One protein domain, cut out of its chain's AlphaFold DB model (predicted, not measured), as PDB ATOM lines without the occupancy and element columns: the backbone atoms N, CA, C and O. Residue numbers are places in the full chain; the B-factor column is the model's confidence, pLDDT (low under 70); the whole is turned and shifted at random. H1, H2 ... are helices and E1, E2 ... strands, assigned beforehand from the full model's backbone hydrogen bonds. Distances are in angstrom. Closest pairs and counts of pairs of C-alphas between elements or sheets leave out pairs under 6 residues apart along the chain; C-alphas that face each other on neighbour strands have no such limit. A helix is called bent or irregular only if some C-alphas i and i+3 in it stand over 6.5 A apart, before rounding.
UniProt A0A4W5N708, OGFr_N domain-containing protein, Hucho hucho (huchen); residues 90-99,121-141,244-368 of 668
ATOM      1  N   CYS A  90     135.136 176.404 118.734       91.81
ATOM      2  CA  CYS A  90     134.658 175.186 119.371       91.81
ATOM      3  C   CYS A  90     135.263 175.060 120.772       91.81
ATOM      4  O   CYS A  90     136.455 174.811 120.913       91.81
ATOM      5  N   GLU A  91     134.421 175.131 121.805       88.12
ATOM      6  CA  GLU A  91     134.809 175.054 123.228       88.12
ATOM      7  C   GLU A  91     135.503 173.738 123.648       88.12
ATOM      8  O   GLU A  91     135.954 173.606 124.782       88.12
ATOM      9  N   TYR A  92     135.547 172.750 122.749       91.06
ATOM     10  CA  TYR A  92     136.205 171.460 122.946       91.06
ATOM     11  C   TYR A  92     137.476 171.293 122.091       91.06
ATOM     12  O   TYR A  92     138.158 170.277 122.217       91.06
ATOM     13  N   ASP A  93     137.813 172.238 121.205       92.00
ATOM     14  CA  ASP A  93     139.034 172.159 120.394       92.00
ATOM     15  C   ASP A  93     140.201 172.932 121.024       92.00
ATOM     16  O   ASP A  93     140.553 174.034 120.606       92.00
ATOM     17  N   SER A  94     140.866 172.300 121.993       90.56
ATOM     18  CA  SER A  94     142.062 172.847 122.653       90.56
ATOM     19  C   SER A  94     143.307 172.968 121.756       90.56
ATOM     20  O   SER A  94     144.406 173.222 122.244       90.56
ATOM     21  N   THR A  95     143.191 172.769 120.438       93.56
ATOM     22  CA  THR A  95     144.309 172.892 119.484       93.56
ATOM     23  C   THR A  95     144.866 174.319 119.419       93.56
ATOM     24  O   THR A  95     146.082 174.492 119.309       93.56
ATOM     25  N   TRP A  96     144.018 175.338 119.568       90.88
ATOM     26  CA  TRP A  96     144.400 176.755 119.438       90.88
ATOM     27  C   TRP A  96     144.762 177.421 120.766       90.88
ATOM     28  O   TRP A  96     145.460 178.428 120.745       90.88
ATOM     29  N   ASP A  97     144.382 176.816 121.899       83.81
ATOM     30  CA  ASP A  97     144.770 177.270 123.240       83.81
ATOM     31  C   ASP A  97     146.295 177.458 123.368       83.81
ATOM     32  O   ASP A  97     147.097 176.724 122.768       83.81
ATOM     33  N   ASP A  98     146.697 178.350 124.263       72.12
ATOM     34  CA  ASP A  98     148.071 178.458 124.755       72.12
ATOM     35  C   ASP A  98     148.519 177.184 125.512       72.12
ATOM     36  O   ASP A  98     147.696 176.312 125.833       72.12
ATOM     37  N   PRO A  99     149.828 176.982 125.760       55.38
ATOM     38  CA  PRO A  99     150.275 175.983 126.728       55.38
ATOM     39  C   PRO A  99     149.735 176.337 128.128       55.38
ATOM     40  O   PRO A  99     149.822 177.498 128.534       55.38
ATOM     41  N   ARG A 121     123.801 177.516 113.544       67.25
ATOM     42  CA  ARG A 121     125.032 176.737 113.299       67.25
ATOM     43  C   ARG A 121     124.773 175.583 112.322       67.25
ATOM     44  O   ARG A 121     123.806 174.840 112.484       67.25
ATOM     45  N   SER A 122     125.649 175.421 111.327       83.81
ATOM     46  CA  SER A 122     125.507 174.392 110.286       83.81
ATOM     47  C   SER A 122     125.617 172.970 110.851       83.81
ATOM     48  O   SER A 122     126.347 172.719 111.814       83.81
ATOM     49  N   ASN A 123     124.937 172.007 110.217       89.25
ATOM     50  CA  ASN A 123     124.998 170.595 110.621       89.25
ATOM     51  C   ASN A 123     126.440 170.062 110.655       89.25
ATOM     52  O   ASN A 123     126.798 169.327 111.568       89.25
ATOM     53  N   ARG A 124     127.292 170.502 109.720       91.56
ATOM     54  CA  ARG A 124     128.717 170.148 109.681       91.56
ATOM     55  C   ARG A 124     129.486 170.671 110.897       91.56
ATOM     56  O   ARG A 124     130.233 169.912 111.503       91.56
ATOM     57  N   PHE A 125     129.271 171.923 111.308       93.44
ATOM     58  CA  PHE A 125     129.904 172.435 112.527       93.44
ATOM     59  C   PHE A 125     129.377 171.727 113.787       93.44
ATOM     60  O   PHE A 125     130.138 171.458 114.711       93.44
ATOM     61  N   ASN A 126     128.095 171.351 113.816       92.56
ATOM     62  CA  ASN A 126     127.540 170.561 114.918       92.56
ATOM     63  C   ASN A 126     128.141 169.138 114.970       92.56
ATOM     64  O   ASN A 126     128.408 168.637 116.064       92.56
ATOM     65  N   ASN A 127     128.420 168.510 113.820       94.25
ATOM     66  CA  ASN A 127     129.170 167.249 113.739       94.25
ATOM     67  C   ASN A 127     130.595 167.422 114.285       94.25
ATOM     68  O   ASN A 127     130.986 166.684 115.192       94.25
ATOM     69  N   PHE A 128     131.327 168.438 113.810       96.19
ATOM     70  CA  PHE A 128     132.670 168.764 114.298       96.19
ATOM     71  C   PHE A 128     132.684 168.996 115.810       96.19
ATOM     72  O   PHE A 128     133.446 168.339 116.510       96.19
ATOM     73  N   ARG A 129     131.796 169.836 116.353       95.00
ATOM     74  CA  ARG A 129     131.719 170.104 117.799       95.00
ATOM     75  C   ARG A 129     131.440 168.838 118.619       95.00
ATOM     76  O   ARG A 129     131.999 168.674 119.702       95.00
ATOM     77  N   ASN A 130     130.607 167.923 118.117       95.06
ATOM     78  CA  ASN A 130     130.361 166.637 118.775       95.06
ATOM     79  C   ASN A 130     131.590 165.710 118.741       95.06
ATOM     80  O   ASN A 130     131.861 165.046 119.741       95.06
ATOM     81  N   ALA A 131     132.334 165.687 117.632       96.94
ATOM     82  CA  ALA A 131     133.561 164.907 117.486       96.94
ATOM     83  C   ALA A 131     134.724 165.494 118.307       96.94
ATOM     84  O   ALA A 131     135.372 164.772 119.059       96.94
ATOM     85  N   ALA A 132     134.923 166.814 118.267       96.06
ATOM     86  CA  ALA A 132     135.918 167.537 119.054       96.06
ATOM     87  C   ALA A 132     135.766 167.265 120.558       96.06
ATOM     88  O   ALA A 132     136.765 167.054 121.236       96.06
ATOM     89  N   ARG A 133     134.527 167.173 121.070       94.69
ATOM     90  CA  ARG A 133     134.235 166.779 122.461       94.69
ATOM     91  C   ARG A 133     134.749 165.382 122.818       94.69
ATOM     92  O   ARG A 133     135.256 165.184 123.919       94.69
ATOM     93  N   ASP A 134     134.603 164.419 121.911       95.25
ATOM     94  CA  ASP A 134     135.089 163.047 122.094       95.25
ATOM     95  C   ASP A 134     136.622 162.983 122.014       95.25
ATOM     96  O   ASP A 134     137.288 162.416 122.881       95.25
ATOM     97  N   MET A 135     137.206 163.669 121.028       97.19
ATOM     98  CA  MET A 135     138.658 163.763 120.871       97.19
ATOM     99  C   MET A 135     139.320 164.524 122.029       97.19
ATOM    100  O   MET A 135     140.423 164.174 122.433       97.19
ATOM    101  N   GLN A 136     138.648 165.518 122.619       94.56
ATOM    102  CA  GLN A 136     139.117 166.215 123.819       94.56
ATOM    103  C   GLN A 136     139.120 165.291 125.038       94.56
ATOM    104  O   GLN A 136     140.142 165.212 125.710       94.56
ATOM    105  N   LYS A 137     138.037 164.538 125.293       93.94
ATOM    106  CA  LYS A 137     137.993 163.535 126.378       93.94
ATOM    107  C   LYS A 137     139.151 162.538 126.271       93.94
ATOM    108  O   LYS A 137     139.798 162.259 127.277       93.94
ATOM    109  N   TYR A 138     139.444 162.081 125.052       95.56
ATOM    110  CA  TYR A 138     140.596 161.234 124.750       95.56
ATOM    111  C   TYR A 138     141.950 161.918 125.027       95.56
ATOM    112  O   TYR A 138     142.777 161.363 125.747       95.56
ATOM    113  N   ARG A 139     142.192 163.125 124.490       95.19
ATOM    114  CA  ARG A 139     143.461 163.863 124.682       95.19
ATOM    115  C   ARG A 139     143.712 164.259 126.141       95.19
ATOM    116  O   ARG A 139     144.863 164.418 126.527       95.19
ATOM    117  N   CYS A 140     142.647 164.419 126.926       91.44
ATOM    118  CA  CYS A 140     142.673 164.752 128.350       91.44
ATOM    119  C   CYS A 140     142.708 163.519 129.276       91.44
ATOM    120  O   CYS A 140     142.488 163.663 130.476       91.44
ATOM    121  N   ASP A 141     142.924 162.314 128.735       90.44
ATOM    122  CA  ASP A 141     142.999 161.049 129.482       90.44
ATOM    123  C   ASP A 141     141.799 160.808 130.417       90.44
ATOM    124  O   ASP A 141     141.931 160.339 131.555       90.44
ATOM    125  N   ILE A 244     147.385 150.029 102.923       98.75
ATOM    126  CA  ILE A 244     148.434 150.919 103.406       98.75
ATOM    127  C   ILE A 244     149.591 150.037 103.900       98.75
ATOM    128  O   ILE A 244     149.380 148.925 104.370       98.75
ATOM    129  N   GLN A 245     150.826 150.512 103.814       98.25
ATOM    130  CA  GLN A 245     151.981 149.874 104.443       98.25
ATOM    131  C   GLN A 245     152.759 150.902 105.262       98.25
ATOM    132  O   GLN A 245     152.882 152.056 104.849       98.25
ATOM    133  N   LEU A 246     153.292 150.469 106.404       98.50
ATOM    134  CA  LEU A 246     154.286 151.230 107.158       98.50
ATOM    135  C   LEU A 246     155.597 151.169 106.367       98.50
ATOM    136  O   LEU A 246     156.115 150.076 106.141       98.50
ATOM    137  N   SER A 247     156.087 152.311 105.887       97.81
ATOM    138  CA  SER A 247     157.365 152.402 105.170       97.81
ATOM    139  C   SER A 247     158.545 152.589 106.122       97.81
ATOM    140  O   SER A 247     159.664 152.242 105.760       97.81
ATOM    141  N   ASN A 248     158.302 153.107 107.330       97.88
ATOM    142  CA  ASN A 248     159.339 153.382 108.318       97.88
ATOM    143  C   ASN A 248     158.810 153.150 109.747       97.88
ATOM    144  O   ASN A 248     157.918 153.856 110.220       97.88
ATOM    145  N   ASP A 249     159.371 152.152 110.433       95.62
ATOM    146  CA  ASP A 249     158.982 151.759 111.796       95.62
ATOM    147  C   ASP A 249     159.350 152.806 112.861       95.62
ATOM    148  O   ASP A 249     158.761 152.790 113.941       95.62
ATOM    149  N   THR A 250     160.295 153.708 112.579       96.75
ATOM    150  CA  THR A 250     160.792 154.713 113.535       96.75
ATOM    151  C   THR A 250     160.030 156.033 113.432       96.75
ATOM    152  O   THR A 250     159.653 156.603 114.451       96.75
ATOM    153  N   THR A 251     159.770 156.525 112.219       97.50
ATOM    154  CA  THR A 251     159.018 157.779 112.006       97.50
ATOM    155  C   THR A 251     157.505 157.567 112.004       97.50
ATOM    156  O   THR A 251     156.753 158.499 112.273       97.50
ATOM    157  N   GLY A 252     157.041 156.350 111.697       98.12
ATOM    158  CA  GLY A 252     155.627 156.055 111.479       98.12
ATOM    159  C   GLY A 252     155.115 156.373 110.076       98.12
ATOM    160  O   GLY A 252     153.904 156.320 109.861       98.12
ATOM    161  N   GLU A 253     155.994 156.718 109.128       98.56
ATOM    162  CA  GLU A 253     155.607 157.022 107.746       98.56
ATOM    163  C   GLU A 253     154.865 155.853 107.090       98.56
ATOM    164  O   GLU A 253     155.230 154.681 107.235       98.56
ATOM    165  N   VAL A 254     153.817 156.191 106.337       98.81
ATOM    166  CA  VAL A 254     152.977 155.233 105.618       98.81
ATOM    167  C   VAL A 254     152.829 155.609 104.148       98.81
ATOM    168  O   VAL A 254     152.744 156.781 103.782       98.81
ATOM    169  N   GLN A 255     152.713 154.590 103.303       98.62
ATOM    170  CA  GLN A 255     152.423 154.726 101.878       98.62
ATOM    171  C   GLN A 255     151.351 153.720 101.441       98.62
ATOM    172  O   GLN A 255     150.974 152.822 102.191       98.62
ATOM    173  N   ARG A 256     150.856 153.844 100.206       98.62
ATOM    174  CA  ARG A 256     149.946 152.848  99.619       98.62
ATOM    175  C   ARG A 256     150.665 151.502  99.486       98.62
ATOM    176  O   ARG A 256     151.789 151.464  98.988       98.62
ATOM    177  N   ALA A 257     150.000 150.419  99.870       98.06
ATOM    178  CA  ALA A 257     150.454 149.059  99.591       98.06
ATOM    179  C   ALA A 257     150.103 148.641  98.150       98.06
ATOM    180  O   ALA A 257     149.250 149.247  97.499       98.06
ATOM    181  N   ASN A 258     150.725 147.580  97.630       96.94
ATOM    182  CA  ASN A 258     150.517 147.126  96.241       96.94
ATOM    183  C   ASN A 258     149.041 146.807  95.907       96.94
ATOM    184  O   ASN A 258     148.590 147.020  94.783       96.94
ATOM    185  N   ASN A 259     148.280 146.348  96.904       95.50
ATOM    186  CA  ASN A 259     146.858 145.991  96.842       95.50
ATOM    187  C   ASN A 259     145.889 147.194  96.983       95.50
ATOM    188  O   ASN A 259     144.675 146.984  97.014       95.50
ATOM    189  N   TRP A 260     146.384 148.440  97.091       98.19
ATOM    190  CA  TRP A 260     145.605 149.577  97.615       98.19
ATOM    191  C   TRP A 260     144.246 149.809  96.949       98.19
ATOM    192  O   TRP A 260     143.312 150.206  97.633       98.19
ATOM    193  N   ARG A 261     144.106 149.554  95.640       97.62
ATOM    194  CA  ARG A 261     142.868 149.818  94.881       97.62
ATOM    195  C   ARG A 261     141.665 149.076  95.472       97.62
ATOM    196  O   ARG A 261     140.657 149.700  95.803       97.62
ATOM    197  N   ASP A 262     141.803 147.768  95.662       97.38
ATOM    198  CA  ASP A 262     140.717 146.899  96.129       97.38
ATOM    199  C   ASP A 262     140.438 147.122  97.619       97.38
ATOM    200  O   ASP A 262     139.294 147.066  98.078       97.38
ATOM    201  N   ARG A 263     141.493 147.419  98.388       98.06
ATOM    202  CA  ARG A 263     141.389 147.711  99.820       98.06
ATOM    203  C   ARG A 263     140.749 149.075 100.094       98.06
ATOM    204  O   ARG A 263     139.918 149.169 100.994       98.06
ATOM    205  N   PHE A 264     141.043 150.091  99.281       98.00
ATOM    206  CA  PHE A 264     140.400 151.408  99.337       98.00
ATOM    207  C   PHE A 264     138.917 151.314  98.971       98.00
ATOM    208  O   PHE A 264     138.085 151.837  99.703       98.00
ATOM    209  N   TYR A 265     138.571 150.598  97.895       97.31
ATOM    210  CA  TYR A 265     137.174 150.359  97.508       97.31
ATOM    211  C   TYR A 265     136.368 149.674  98.625       97.31
ATOM    212  O   TYR A 265     135.232 150.052  98.912       97.31
ATOM    213  N   ASN A 266     136.982 148.699  99.298       96.94
ATOM    214  CA  ASN A 266     136.419 148.046 100.473       96.94
ATOM    215  C   ASN A 266     136.258 149.013 101.664       96.94
ATOM    216  O   ASN A 266     135.189 149.066 102.266       96.94
ATOM    217  N   MET A 267     137.297 149.785 101.996       95.50
ATOM    218  CA  MET A 267     137.302 150.735 103.118       95.50
ATOM    219  C   MET A 267     136.283 151.871 102.940       95.50
ATOM    220  O   MET A 267     135.574 152.197 103.887       95.50
ATOM    221  N   ASP A 268     136.175 152.439 101.735       96.44
ATOM    222  CA  ASP A 268     135.264 153.552 101.438       96.44
ATOM    223  C   ASP A 268     133.790 153.111 101.398       96.44
ATOM    224  O   ASP A 268     132.911 153.852 101.832       96.44
ATOM    225  N   ARG A 269     133.501 151.872 100.963       96.12
ATOM    226  CA  ARG A 269     132.153 151.285 101.093       96.12
ATOM    227  C   ARG A 269     131.787 150.969 102.543       96.12
ATOM    228  O   ARG A 269     130.669 151.245 102.973       96.12
ATOM    229  N   ASN A 270     132.702 150.360 103.294       95.56
ATOM    230  CA  ASN A 270     132.429 149.843 104.632       95.56
ATOM    231  C   ASN A 270     132.773 150.887 105.704       95.56
ATOM    232  O   ASN A 270     133.736 150.740 106.456       95.56
ATOM    233  N   THR A 271     131.955 151.939 105.793       93.69
ATOM    234  CA  THR A 271     132.196 153.147 106.614       93.69
ATOM    235  C   THR A 271     132.410 152.903 108.111       93.69
ATOM    236  O   THR A 271     133.016 153.735 108.786       93.69
ATOM    237  N   HIS A 272     132.002 151.754 108.654       95.88
ATOM    238  CA  HIS A 272     132.325 151.371 110.032       95.88
ATOM    239  C   HIS A 272     133.847 151.206 110.257       95.88
ATOM    240  O   HIS A 272     134.318 151.308 111.391       95.88
ATOM    241  N   ASN A 273     134.639 151.011 109.195       97.69
ATOM    242  CA  ASN A 273     136.100 151.033 109.257       97.69
ATOM    243  C   ASN A 273     136.644 152.402 109.695       97.69
ATOM    244  O   ASN A 273     137.679 152.440 110.354       97.69
ATOM    245  N   ASN A 274     135.912 153.505 109.487       98.12
ATOM    246  CA  ASN A 274     136.280 154.809 110.049       98.12
ATOM    247  C   ASN A 274     136.325 154.765 111.588       98.12
ATOM    248  O   ASN A 274     137.243 155.310 112.197       98.12
ATOM    249  N   LEU A 275     135.390 154.052 112.232       97.25
ATOM    250  CA  LEU A 275     135.396 153.853 113.689       97.25
ATOM    251  C   LEU A 275     136.558 152.950 114.130       97.25
ATOM    252  O   LEU A 275     137.180 153.211 115.162       97.25
ATOM    253  N   ARG A 276     136.896 151.923 113.332       98.19
ATOM    254  CA  ARG A 276     138.085 151.082 113.564       98.19
ATOM    255  C   ARG A 276     139.377 151.916 113.473       98.19
ATOM    256  O   ARG A 276     140.240 151.770 114.331       98.19
ATOM    257  N   ILE A 277     139.491 152.828 112.502       98.75
ATOM    258  CA  ILE A 277     140.646 153.729 112.325       98.75
ATOM    259  C   ILE A 277     140.748 154.749 113.468       98.75
ATOM    260  O   ILE A 277     141.823 154.881 114.048       98.75
ATOM    261  N   THR A 278     139.649 155.397 113.876       98.56
ATOM    262  CA  THR A 278     139.644 156.273 115.067       98.56
ATOM    263  C   THR A 278     140.099 155.513 116.316       98.56
ATOM    264  O   THR A 278     140.885 156.039 117.102       98.56
ATOM    265  N   ARG A 279     139.668 154.253 116.489       98.56
ATOM    266  CA  ARG A 279     140.101 153.401 117.608       98.56
ATOM    267  C   ARG A 279     141.596 153.068 117.557       98.56
ATOM    268  O   ARG A 279     142.252 153.157 118.591       98.56
ATOM    269  N   ILE A 280     142.136 152.754 116.377       98.88
ATOM    270  CA  ILE A 280     143.579 152.546 116.161       98.88
ATOM    271  C   ILE A 280     144.361 153.823 116.503       98.88
ATOM    272  O   ILE A 280     145.289 153.763 117.305       98.88
ATOM    273  N   LEU A 281     143.954 154.981 115.969       98.88
ATOM    274  CA  LEU A 281     144.600 156.272 116.236       98.88
ATOM    275  C   LEU A 281     144.608 156.610 117.731       98.88
ATOM    276  O   LEU A 281     145.673 156.933 118.260       98.88
ATOM    277  N   LYS A 282     143.466 156.484 118.427       98.75
ATOM    278  CA  LYS A 282     143.397 156.683 119.884       98.75
ATOM    279  C   LYS A 282     144.369 155.745 120.616       98.75
ATOM    280  O   LYS A 282     145.173 156.200 121.430       98.75
ATOM    281  N   CYS A 283     144.333 154.453 120.287       98.75
ATOM    282  CA  CYS A 283     145.132 153.412 120.932       98.75
ATOM    283  C   CYS A 283     146.645 153.650 120.777       98.75
ATOM    284  O   CYS A 283     147.365 153.626 121.772       98.75
ATOM    285  N   LEU A 284     147.112 153.982 119.566       98.75
ATOM    286  CA  LEU A 284     148.518 154.305 119.289       98.75
ATOM    287  C   LEU A 284     149.027 155.457 120.169       98.75
ATOM    288  O   LEU A 284     150.071 155.329 120.802       98.75
ATOM    289  N   GLY A 285     148.271 156.555 120.273       98.19
ATOM    290  CA  GLY A 285     148.661 157.691 121.114       98.19
ATOM    291  C   GLY A 285     148.617 157.407 122.621       98.19
ATOM    292  O   GLY A 285     149.322 158.072 123.373       98.19
ATOM    293  N   THR A 286     147.830 156.425 123.076       98.12
ATOM    294  CA  THR A 286     147.783 156.002 124.490       98.12
ATOM    295  C   THR A 286     148.884 154.997 124.842       98.12
ATOM    296  O   THR A 286     149.431 155.067 125.936       98.12
ATOM    297  N   LEU A 287     149.236 154.084 123.934       98.06
ATOM    298  CA  LEU A 287     150.166 152.972 124.191       98.06
ATOM    299  C   LEU A 287     151.584 153.204 123.626       98.06
ATOM    300  O   LEU A 287     152.282 152.258 123.271       98.06
ATOM    301  N   GLY A 288     152.022 154.466 123.564       97.12
ATOM    302  CA  GLY A 288     153.428 154.831 123.326       97.12
ATOM    303  C   GLY A 288     153.830 155.125 121.875       97.12
ATOM    304  O   GLY A 288     155.005 155.373 121.619       97.12
ATOM    305  N   PHE A 289     152.881 155.171 120.935       98.56
ATOM    306  CA  PHE A 289     153.121 155.432 119.508       98.56
ATOM    307  C   PHE A 289     152.431 156.714 118.979       98.56
ATOM    308  O   PHE A 289     151.791 156.673 117.924       98.56
ATOM    309  N   PRO A 290     152.539 157.887 119.647       98.12
ATOM    310  CA  PRO A 290     151.935 159.127 119.145       98.12
ATOM    311  C   PRO A 290     152.536 159.574 117.800       98.12
ATOM    312  O   PRO A 290     151.826 160.132 116.968       98.12
ATOM    313  N   HIS A 291     153.810 159.254 117.545       98.44
ATOM    314  CA  HIS A 291     154.506 159.553 116.291       98.44
ATOM    315  C   HIS A 291     153.891 158.839 115.070       98.44
ATOM    316  O   HIS A 291     153.934 159.375 113.972       98.44
ATOM    317  N   TYR A 292     153.211 157.696 115.248       98.81
ATOM    318  CA  TYR A 292     152.478 157.028 114.159       98.81
ATOM    319  C   TYR A 292     151.162 157.733 113.787       98.81
ATOM    320  O   TYR A 292     150.595 157.451 112.730       98.81
ATOM    321  N   GLN A 293     150.639 158.626 114.638       98.81
ATOM    322  CA  GLN A 293     149.326 159.231 114.415       98.81
ATOM    323  C   GLN A 293     149.360 160.220 113.241       98.81
ATOM    324  O   GLN A 293     148.599 160.066 112.286       98.81
ATOM    325  N   ALA A 294     150.241 161.226 113.281       98.75
ATOM    326  CA  ALA A 294     150.234 162.300 112.289       98.75
ATOM    327  C   ALA A 294     150.549 161.841 110.848       98.75
ATOM    328  O   ALA A 294     149.817 162.270 109.953       98.75
ATOM    329  N   PRO A 295     151.520 160.940 110.577       98.88
ATOM    330  CA  PRO A 295     151.766 160.440 109.223       98.88
ATOM    331  C   PRO A 295     150.557 159.699 108.634       98.88
ATOM    332  O   PRO A 295     150.202 159.925 107.475       98.88
ATOM    333  N   LEU A 296     149.862 158.881 109.436       98.94
ATOM    334  CA  LEU A 296     148.650 158.184 108.993       98.94
ATOM    335  C   LEU A 296     147.510 159.163 108.677       98.94
ATOM    336  O   LEU A 296     146.824 159.013 107.665       98.94
ATOM    337  N   VAL A 297     147.319 160.200 109.495       98.88
ATOM    338  CA  VAL A 297     146.320 161.241 109.210       98.88
ATOM    339  C   VAL A 297     146.707 162.059 107.978       98.88
ATOM    340  O   VAL A 297     145.853 162.328 107.135       98.88
ATOM    341  N   ARG A 298     147.987 162.419 107.828       98.88
ATOM    342  CA  ARG A 298     148.511 163.156 106.669       98.88
ATOM    343  C   ARG A 298     148.282 162.388 105.367       98.88
ATOM    344  O   ARG A 298     147.908 163.006 104.367       98.88
ATOM    345  N   PHE A 299     148.440 161.064 105.402       98.88
ATOM    346  CA  PHE A 299     148.092 160.142 104.320       98.88
ATOM    347  C   PHE A 299     146.582 160.121 104.040       98.88
ATOM    348  O   PHE A 299     146.165 160.242 102.890       98.88
ATOM    349  N   PHE A 300     145.730 160.046 105.066       98.81
ATOM    350  CA  PHE A 300     144.281 160.114 104.852       98.81
ATOM    351  C   PHE A 300     143.816 161.472 104.299       98.81
ATOM    352  O   PHE A 300     142.940 161.493 103.437       98.81
ATOM    353  N   LEU A 301     144.405 162.602 104.706       98.81
ATOM    354  CA  LEU A 301     144.107 163.920 104.119       98.81
ATOM    355  C   LEU A 301     144.501 163.991 102.638       98.81
ATOM    356  O   LEU A 301     143.725 164.469 101.812       98.81
ATOM    357  N   GLU A 302     145.669 163.454 102.292       98.69
ATOM    358  CA  GLU A 302     146.147 163.328 100.913       98.69
ATOM    359  C   GLU A 302     145.165 162.523 100.035       98.69
ATOM    360  O   GLU A 302     144.763 162.955  98.953       98.69
ATOM    361  N   GLU A 303     144.733 161.354 100.511       98.44
ATOM    362  CA  GLU A 303     143.865 160.443  99.756       98.44
ATOM    363  C   GLU A 303     142.392 160.890  99.699       98.44
ATOM    364  O   GLU A 303     141.691 160.589  98.727       98.44
ATOM    365  N   THR A 304     141.913 161.633 100.703       97.94
ATOM    366  CA  THR A 304     140.519 162.112 100.774       97.94
ATOM    367  C   THR A 304     140.299 163.488 100.149       97.94
ATOM    368  O   THR A 304     139.252 163.699  99.534       97.94
ATOM    369  N   ILE A 305     141.246 164.421 100.294       97.44
ATOM    370  CA  ILE A 305     141.085 165.817  99.860       97.44
ATOM    371  C   ILE A 305     141.790 166.064  98.525       97.44
ATOM    372  O   ILE A 305     141.137 166.501  97.584       97.44
ATOM    373  N   VAL A 306     143.083 165.738  98.412       97.75
ATOM    374  CA  VAL A 306     143.879 166.038  97.203       97.75
ATOM    375  C   VAL A 306     143.589 165.058  96.070       97.75
ATOM    376  O   VAL A 306     143.336 165.460  94.937       97.75
ATOM    377  N   LYS A 307     143.600 163.751  96.358       97.31
ATOM    378  CA  LYS A 307     143.448 162.702  95.328       97.31
ATOM    379  C   LYS A 307     142.005 162.229  95.125       97.31
ATOM    380  O   LYS A 307     141.743 161.477  94.180       97.31
ATOM    381  N   GLY A 308     141.088 162.634  96.011       95.25
ATOM    382  CA  GLY A 308     139.650 162.356  95.928       95.25
ATOM    383  C   GLY A 308     139.284 160.870  95.820       95.25
ATOM    384  O   GLY A 308     138.376 160.525  95.067       95.25
ATOM    385  N   LYS A 309     140.018 159.969  96.495       93.88
ATOM    386  CA  LYS A 309     139.837 158.504  96.379       93.88
ATOM    387  C   LYS A 309     138.995 157.863  97.476       93.88
ATOM    388  O   LYS A 309     138.555 156.735  97.288       93.88
ATOM    389  N   LEU A 310     138.783 158.561  98.587       96.12
ATOM    390  CA  LEU A 310     138.139 158.030  99.791       96.12
ATOM    391  C   LEU A 310     137.027 158.986 100.274       96.12
ATOM    392  O   LEU A 310     137.111 159.608 101.336       96.12
ATOM    393  N   TYR A 311     136.002 159.180  99.441       95.62
ATOM    394  CA  TYR A 311     134.952 160.181  99.662       95.62
ATOM    395  C   TYR A 311     134.203 159.996 100.996       95.62
ATOM    396  O   TYR A 311     133.993 160.969 101.722       95.62
ATOM    397  N   HIS A 312     133.860 158.761 101.360       97.25
ATOM    398  CA  HIS A 312     133.120 158.442 102.585       97.25
ATOM    399  C   HIS A 312     134.018 158.414 103.835       97.25
ATOM    400  O   HIS A 312     133.520 158.437 104.964       97.25
ATOM    401  N   VAL A 313     135.343 158.416 103.659       98.12
ATOM    402  CA  VAL A 313     136.318 158.576 104.752       98.12
ATOM    403  C   VAL A 313     136.542 160.060 105.081       98.12
ATOM    404  O   VAL A 313     136.720 160.390 106.253       98.12
ATOM    405  N   LYS A 314     136.470 160.974 104.092       97.69
ATOM    406  CA  LYS A 314     136.786 162.422 104.210       97.69
ATOM    407  C   LYS A 314     136.212 163.094 105.467       97.69
ATOM    408  O   LYS A 314     136.946 163.741 106.212       97.69
ATOM    409  N   GLU A 315     134.919 162.908 105.729       96.75
ATOM    410  CA  GLU A 315     134.220 163.506 106.879       96.75
ATOM    411  C   GLU A 315     134.719 162.943 108.227       96.75
ATOM    412  O   GLU A 315     134.716 163.644 109.235       96.75
ATOM    413  N   SER A 316     135.204 161.696 108.265       98.38
ATOM    414  CA  SER A 316     135.846 161.117 109.456       98.38
ATOM    415  C   SER A 316     137.292 161.579 109.637       98.38
ATOM    416  O   SER A 316     137.705 161.793 110.778       98.38
ATOM    417  N   VAL A 317     138.040 161.829 108.552       98.62
ATOM    418  CA  VAL A 317     139.387 162.419 108.659       98.62
ATOM    419  C   VAL A 317     139.321 163.781 109.339       98.62
ATOM    420  O   VAL A 317     140.037 164.031 110.307       98.62
ATOM    421  N   LEU A 318     138.417 164.631 108.848       98.56
ATOM    422  CA  LEU A 318     138.280 166.017 109.277       98.56
ATOM    423  C   LEU A 318     137.672 166.144 110.679       98.56
ATOM    424  O   LEU A 318     138.191 166.900 111.490       98.56
ATOM    425  N   ASN A 319     136.618 165.388 111.005       98.31
ATOM    426  CA  ASN A 319     135.995 165.468 112.332       98.31
ATOM    427  C   ASN A 319     136.772 164.716 113.428       98.31
ATOM    428  O   ASN A 319     136.783 165.169 114.571       98.31
ATOM    429  N   TYR A 320     137.394 163.575 113.107       98.69
ATOM    430  CA  TYR A 320     137.977 162.670 114.105       98.69
ATOM    431  C   TYR A 320     139.482 162.468 113.935       98.69
ATOM    432  O   TYR A 320     140.214 162.657 114.901       98.69
ATOM    433  N   PHE A 321     139.971 162.080 112.751       98.81
ATOM    434  CA  PHE A 321     141.342 161.558 112.646       98.81
ATOM    435  C   PHE A 321     142.406 162.627 112.952       98.81
ATOM    436  O   PHE A 321     143.307 162.350 113.736       98.81
ATOM    437  N   ILE A 322     142.266 163.857 112.427       98.75
ATOM    438  CA  ILE A 322     143.116 165.009 112.813       98.75
ATOM    439  C   ILE A 322     143.128 165.177 114.331       98.75
ATOM    440  O   ILE A 322     144.177 165.248 114.967       98.75
ATOM    441  N   PHE A 323     141.944 165.225 114.926       98.50
ATOM    442  CA  PHE A 323     141.776 165.565 116.329       98.50
ATOM    443  C   PHE A 323     142.173 164.419 117.279       98.50
ATOM    444  O   PHE A 323     142.426 164.684 118.456       98.50
ATOM    445  N   ALA A 324     142.322 163.190 116.778       98.38
ATOM    446  CA  ALA A 324     142.888 162.057 117.508       98.38
ATOM    447  C   ALA A 324     144.419 162.142 117.694       98.38
ATOM    448  O   ALA A 324     144.948 161.458 118.568       98.38
ATOM    449  N   VAL A 325     145.140 162.973 116.929       98.56
ATOM    450  CA  VAL A 325     146.584 163.197 117.144       98.56
ATOM    451  C   VAL A 325     146.789 163.916 118.482       98.56
ATOM    452  O   VAL A 325     146.221 164.987 118.707       98.56
ATOM    453  N   ARG A 326     147.585 163.343 119.397       96.88
ATOM    454  CA  ARG A 326     147.816 163.930 120.734       96.88
ATOM    455  C   ARG A 326     148.701 165.173 120.683       96.88
ATOM    456  O   ARG A 326     148.400 166.154 121.366       96.88
ATOM    457  N   ASP A 327     149.734 165.154 119.846       96.62
ATOM    458  CA  ASP A 327     150.642 166.285 119.650       96.62
ATOM    459  C   ASP A 327     149.887 167.543 119.174       96.62
ATOM    460  O   ASP A 327     149.053 167.489 118.266       96.62
ATOM    461  N   LYS A 328     150.145 168.680 119.831       95.19
ATOM    462  CA  LYS A 328     149.424 169.939 119.591       95.19
ATOM    463  C   LYS A 328     149.878 170.642 118.311       95.19
ATOM    464  O   LYS A 328     149.051 171.271 117.657       95.19
ATOM    465  N   GLN A 329     151.155 170.535 117.959       96.00
ATOM    466  CA  GLN A 329     151.751 171.216 116.816       96.00
ATOM    467  C   GLN A 329     151.444 170.465 115.517       96.00
ATOM    468  O   GLN A 329     150.887 171.050 114.588       96.00
ATOM    469  N   GLN A 330     151.629 169.145 115.512       98.06
ATOM    470  CA  GLN A 330     151.262 168.278 114.390       98.06
ATOM    471  C   GLN A 330     149.752 168.358 114.088       98.06
ATOM    472  O   GLN A 330     149.351 168.334 112.927       98.06
ATOM    473  N   ARG A 331     148.881 168.545 115.102       97.81
ATOM    474  CA  ARG A 331     147.458 168.863 114.855       97.81
ATOM    475  C   ARG A 331     147.259 170.170 114.092       97.81
ATOM    476  O   ARG A 331     146.466 170.184 113.156       97.81
ATOM    477  N   ARG A 332     147.939 171.253 114.484       97.62
ATOM    478  CA  ARG A 332     147.817 172.568 113.821       97.62
ATOM    479  C   ARG A 332     148.215 172.466 112.351       97.62
ATOM    480  O   ARG A 332     147.452 172.893 111.491       97.62
ATOM    481  N   GLU A 333     149.333 171.800 112.075       98.19
ATOM    482  CA  GLU A 333     149.849 171.538 110.725       98.19
ATOM    483  C   GLU A 333     148.889 170.681 109.882       98.19
ATOM    484  O   GLU A 333     148.665 170.969 108.708       98.19
ATOM    485  N   LEU A 334     148.257 169.661 110.475       98.75
ATOM    486  CA  LEU A 334     147.245 168.844 109.797       98.75
ATOM    487  C   LEU A 334     145.955 169.626 109.499       98.75
ATOM    488  O   LEU A 334     145.361 169.417 108.439       98.75
ATOM    489  N   VAL A 335     145.527 170.537 110.381       98.50
ATOM    490  CA  VAL A 335     144.376 171.424 110.121       98.50
ATOM    491  C   VAL A 335     144.713 172.474 109.060       98.50
ATOM    492  O   VAL A 335     143.891 172.712 108.176       98.50
ATOM    493  N   GLU A 336     145.911 173.059 109.089       98.06
ATOM    494  CA  GLU A 336     146.390 173.978 108.048       98.06
ATOM    495  C   GLU A 336     146.474 173.281 106.686       98.06
ATOM    496  O   GLU A 336     145.988 173.802 105.679       98.06
ATOM    497  N   TYR A 337     147.036 172.072 106.652       98.56
ATOM    498  CA  TYR A 337     147.109 171.269 105.440       98.56
ATOM    499  C   TYR A 337     145.713 170.920 104.909       98.56
ATOM    500  O   TYR A 337     145.453 171.053 103.709       98.56
ATOM    501  N   ALA A 338     144.794 170.521 105.794       98.44
ATOM    502  CA  ALA A 338     143.402 170.293 105.432       98.44
ATOM    503  C   ALA A 338     142.765 171.567 104.855       98.44
ATOM    504  O   ALA A 338     142.156 171.496 103.792       98.44
ATOM    505  N   TYR A 339     142.946 172.726 105.496       98.06
ATOM    506  CA  TYR A 339     142.398 174.007 105.045       98.06
ATOM    507  C   TYR A 339     142.888 174.393 103.645       98.06
ATOM    508  O   TYR A 339     142.071 174.641 102.757       98.06
ATOM    509  N   LYS A 340     144.209 174.382 103.423       97.19
ATOM    510  CA  LYS A 340     144.831 174.753 102.139       97.19
ATOM    511  C   LYS A 340     144.292 173.921 100.973       97.19
ATOM    512  O   LYS A 340     143.959 174.475  99.930       97.19
ATOM    513  N   ASN A 341     144.098 172.617 101.174       97.50
ATOM    514  CA  ASN A 341     143.650 171.701 100.120       97.50
ATOM    515  C   ASN A 341     142.120 171.546 100.021       97.50
ATOM    516  O   ASN A 341     141.624 171.037  99.017       97.50
ATOM    517  N   TYR A 342     141.347 171.947 101.036       97.50
ATOM    518  CA  TYR A 342     139.888 171.801 101.020       97.50
ATOM    519  C   TYR A 342     139.229 172.889 100.171       97.50
ATOM    520  O   TYR A 342     139.426 174.079 100.418       97.50
ATOM    521  N   GLU A 343     138.358 172.473  99.251       94.19
ATOM    522  CA  GLU A 343     137.384 173.343  98.590       94.19
ATOM    523  C   GLU A 343     135.942 172.828  98.788       94.19
ATOM    524  O   GLU A 343     135.741 171.607  98.857       94.19
ATOM    525  N   PRO A 344     134.941 173.732  98.863       94.69
ATOM    526  CA  PRO A 344     135.096 175.189  98.829       94.69
ATOM    527  C   PRO A 344     135.540 175.780 100.186       94.69
ATOM    528  O   PRO A 344     135.022 175.394 101.232       94.69
ATOM    529  N   LYS A 345     136.472 176.748 100.199       92.94
ATOM    530  CA  LYS A 345     137.035 177.343 101.444       92.94
ATOM    531  C   LYS A 345     136.005 177.877 102.451       92.94
ATOM    532  O   LYS A 345     136.233 177.808 103.657       92.94
ATOM    533  N   HIS A 346     134.865 178.404 101.995       89.94
ATOM    534  CA  HIS A 346     133.811 178.923 102.885       89.94
ATOM    535  C   HIS A 346     133.084 177.821 103.680       89.94
ATOM    536  O   HIS A 346     132.415 178.106 104.668       89.94
ATOM    537  N   GLU A 347     133.223 176.568 103.251       93.56
ATOM    538  CA  GLU A 347     132.591 175.381 103.826       93.56
ATOM    539  C   GLU A 347     133.471 174.686 104.889       93.56
ATOM    540  O   GLU A 347     133.052 173.691 105.492       93.56
ATOM    541  N   PHE A 348     134.690 175.189 105.126       96.31
ATOM    542  CA  PHE A 348     135.628 174.650 106.109       96.31
ATOM    543  C   PHE A 348     135.290 175.132 107.527       96.31
ATOM    544  O   PHE A 348     135.328 176.329 107.811       96.31
ATOM    545  N   VAL A 349     134.993 174.190 108.429       96.12
ATOM    546  CA  VAL A 349     134.505 174.486 109.795       96.12
ATOM    547  C   VAL A 349     135.412 173.965 110.916       96.12
ATOM    548  O   VAL A 349     135.059 174.077 112.084       96.12
ATOM    549  N   TRP A 350     136.556 173.366 110.571       97.00
ATOM    550  CA  TRP A 350     137.429 172.632 111.504       97.00
ATOM    551  C   TRP A 350     138.540 173.489 112.135       97.00
ATOM    552  O   TRP A 350     139.436 172.963 112.784       97.00
ATOM    553  N   CYS A 351     138.486 174.810 111.961       95.56
ATOM    554  CA  CYS A 351     139.172 175.774 112.821       95.56
ATOM    555  C   CYS A 351     138.439 177.132 112.817       95.56
ATOM    556  O   CYS A 351     137.703 177.413 111.861       95.56
ATOM    557  N   PRO A 352     138.651 177.966 113.853       95.06
ATOM    558  CA  PRO A 352     138.082 179.313 113.962       95.06
ATOM    559  C   PRO A 352     138.461 180.236 112.787       95.06
ATOM    560  O   PRO A 352     139.522 180.068 112.176       95.06
ATOM    561  N   LYS A 353     137.636 181.235 112.449       92.31
ATOM    562  CA  LYS A 353     137.893 182.112 111.291       92.31
ATOM    563  C   LYS A 353     139.146 182.974 111.424       92.31
ATOM    564  O   LYS A 353     139.812 183.164 110.403       92.31
ATOM    565  N   LYS A 354     139.544 183.414 112.625       92.75
ATOM    566  CA  LYS A 354     140.858 184.059 112.839       92.75
ATOM    567  C   LYS A 354     141.997 183.172 112.312       92.75
ATOM    568  O   LYS A 354     142.862 183.655 111.585       92.75
ATOM    569  N   ILE A 355     141.946 181.867 112.593       94.50
ATOM    570  CA  ILE A 355     142.945 180.879 112.152       94.50
ATOM    571  C   ILE A 355     142.934 180.708 110.624       94.50
ATOM    572  O   ILE A 355     143.985 180.761 109.986       94.50
ATOM    573  N   GLN A 356     141.750 180.587 110.013       94.94
ATOM    574  CA  GLN A 356     141.609 180.486 108.551       94.94
ATOM    575  C   GLN A 356     142.192 181.712 107.819       94.94
ATOM    576  O   GLN A 356     142.814 181.581 106.761       94.94
ATOM    577  N   ASN A 357     142.045 182.904 108.407       93.00
ATOM    578  CA  ASN A 357     142.619 184.139 107.877       93.00
ATOM    579  C   ASN A 357     144.156 184.160 108.004       93.00
ATOM    580  O   ASN A 357     144.834 184.592 107.072       93.00
ATOM    581  N   ILE A 358     144.724 183.646 109.105       92.94
ATOM    582  CA  ILE A 358     146.183 183.495 109.276       92.94
ATOM    583  C   ILE A 358     146.761 182.570 108.193       92.94
ATOM    584  O   ILE A 358     147.733 182.944 107.533       92.94
ATOM    585  N   PHE A 359     146.139 181.411 107.947       94.00
ATOM    586  CA  PHE A 359     146.570 180.486 106.889       94.00
ATOM    587  C   PHE A 359     146.508 181.124 105.493       94.00
ATOM    588  O   PHE A 359     147.459 181.004 104.721       94.00
ATOM    589  N   SER A 360     145.429 181.857 105.199       90.69
ATOM    590  CA  SER A 360     145.257 182.579 103.929       90.69
ATOM    591  C   SER A 360     146.343 183.641 103.718       90.69
ATOM    592  O   SER A 360     146.945 183.724 102.648       90.69
ATOM    593  N   ASN A 361     146.649 184.428 104.754       86.75
ATOM    594  CA  ASN A 361     147.684 185.462 104.694       86.75
ATOM    595  C   ASN A 361     149.089 184.859 104.533       86.75
ATOM    596  O   ASN A 361     149.884 185.360 103.739       86.75
ATOM    597  N   SER A 362     149.378 183.758 105.236       83.12
ATOM    598  CA  SER A 362     150.628 182.995 105.100       83.12
ATOM    599  C   SER A 362     150.839 182.491 103.663       83.12
ATOM    600  O   SER A 362     151.935 182.607 103.107       83.12
ATOM    601  N   GLU A 363     149.777 182.007 103.014       78.69
ATOM    602  CA  GLU A 363     149.808 181.560 101.618       78.69
ATOM    603  C   GLU A 363     150.036 182.718 100.631       78.69
ATOM    604  O   GLU A 363     150.894 182.612  99.751       78.69
ATOM    605  N   VAL A 364     149.359 183.857 100.812       78.69
ATOM    606  CA  VAL A 364     149.581 185.068  99.998       78.69
ATOM    607  C   VAL A 364     151.023 185.574 100.126       78.69
ATOM    608  O   VAL A 364     151.656 185.885  99.115       78.69
ATOM    609  N   ILE A 365     151.583 185.617 101.339       77.69
ATOM    610  CA  ILE A 365     152.985 186.010 101.567       77.69
ATOM    611  C   ILE A 365     153.941 185.021 100.882       77.69
ATOM    612  O   ILE A 365     154.825 185.439 100.134       77.69
ATOM    613  N   SER A 366     153.722 183.716 101.065       75.94
ATOM    614  CA  SER A 366     154.530 182.647 100.459       75.94
ATOM    615  C   SER A 366     154.540 182.708  98.929       75.94
ATOM    616  O   SER A 366     155.589 182.542  98.304       75.94
ATOM    617  N   ASN A 367     153.388 182.979  98.312       75.44
ATOM    618  CA  ASN A 367     153.267 183.079  96.858       75.44
ATOM    619  C   ASN A 367     153.922 184.362  96.322       75.44
ATOM    620  O   ASN A 367     154.639 184.304  95.324       75.44
ATOM    621  N   ASN A 368     153.786 185.494  97.022       75.75
ATOM    622  CA  ASN A 368     154.486 186.735  96.671       75.75
ATOM    623  C   ASN A 368     156.018 186.609  96.777       75.75
ATOM    624  O   ASN A 368     156.736 187.156  95.941       75.75
TER     625      ASN A 368
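This is residues 90 to 99, 121 to 141 and 244 to 368 of the 668 residues of the protein "OGFr_N domain-containing protein" of Hucho hucho (huchen) (UniProt A0A4W5N708). Four helices, H3, H4, H5 and H6, make an up-and-down bundle in which H4 and H5 fill the middle between H3 and H6. H1 packs slantwise on H5, H7 packs on H6 at one end of the whole, and at the other end lie H2 and a small hairpin of E1 and E2, with E2 next to H4. The printed part has 156 residues, with seven named helices and two named strands in the order H1, E1, E2, H2, H3, H4, H5, H6, H7; it is mostly helix, and its one sheet, E1 - E2, is antiparallel. It is compact and rounded, with a radius of gyration of the C-alphas of 15.4 A and spans of 41 by 37 by 33 A.

Residues 90 to 99 hold no named element. H1, residues 123 to 139, begins at C-alpha 123 (124.998, 170.595, 110.621) and is 24.2 A long. E1 is residues 244 to 246, E2 residues 254 to 256, and H2 residues 260 to 269. H3, residues 272 to 286, is 21.7 A long; H4, residues 290 to 306, 24.4 A; H5, residues 311 to 324, 19.6 A; H6, residues 328 to 341, 20.4 A. H7, residues 353 to 368, is 22.6 A long and ends at C-alpha 368 (154.486, 186.735, 96.671). H5 is irregular: C-alphas 319 and 322 are 7.2 A apart.

H5 is the hub, touching five helices. H4 and H5, a helical hairpin, touch at a shallow tilt of 29 degrees, opposite ways, closest at the C-alphas of Thr 304 and Lys 314, 5.1 A. H3 touches H5 the same way at 20 degrees, a shallow tilt, with C-alphas 282 and 324 closest at 5.9 A. H6 touches H4 the same way at a shallow 7 degrees, C-alphas 306 and 341 closest at 6.4 A. H3 and H6 are apart. H1 touches residues 319 to 324 of H5 at a steep tilt of 40 degrees, closest at C-alphas 128 and 319, 5.1 A. H2 and H5 touch only at their ends, C-alphas 268 and 312 closest at 5.5 A. H7 touches H6 at a steep tilt of 68 degrees, only just short of about perpendicular, with C-alphas 336 and 359 closest at 6.6 A. In the hairpin E1 and E2, N 245 and O 255 are 2.8 A apart, within hydrogen-bond range; the closest C-alphas of E2 and H4, those of Val 254 and Leu 296, are 6.2 A apart. Every O i to N i+4 pair is within hydrogen-bond range in H2, H3, H6 and H7; the counts are 12 of 13 in H1, 10 of 13 in H4 and 6 of 10 in H5.

The two C-alphas farthest apart, those of His 272 and Asn 368, are 43.8 A apart. Residues 100 to 120 and 142 to 243 are not printed, with C-alpha gaps of 28.6 A and 28.5 A. H6 to H7 is a long link. Mean pLDDT of the printed part is 94.8; residues 99 and 121 are under 70.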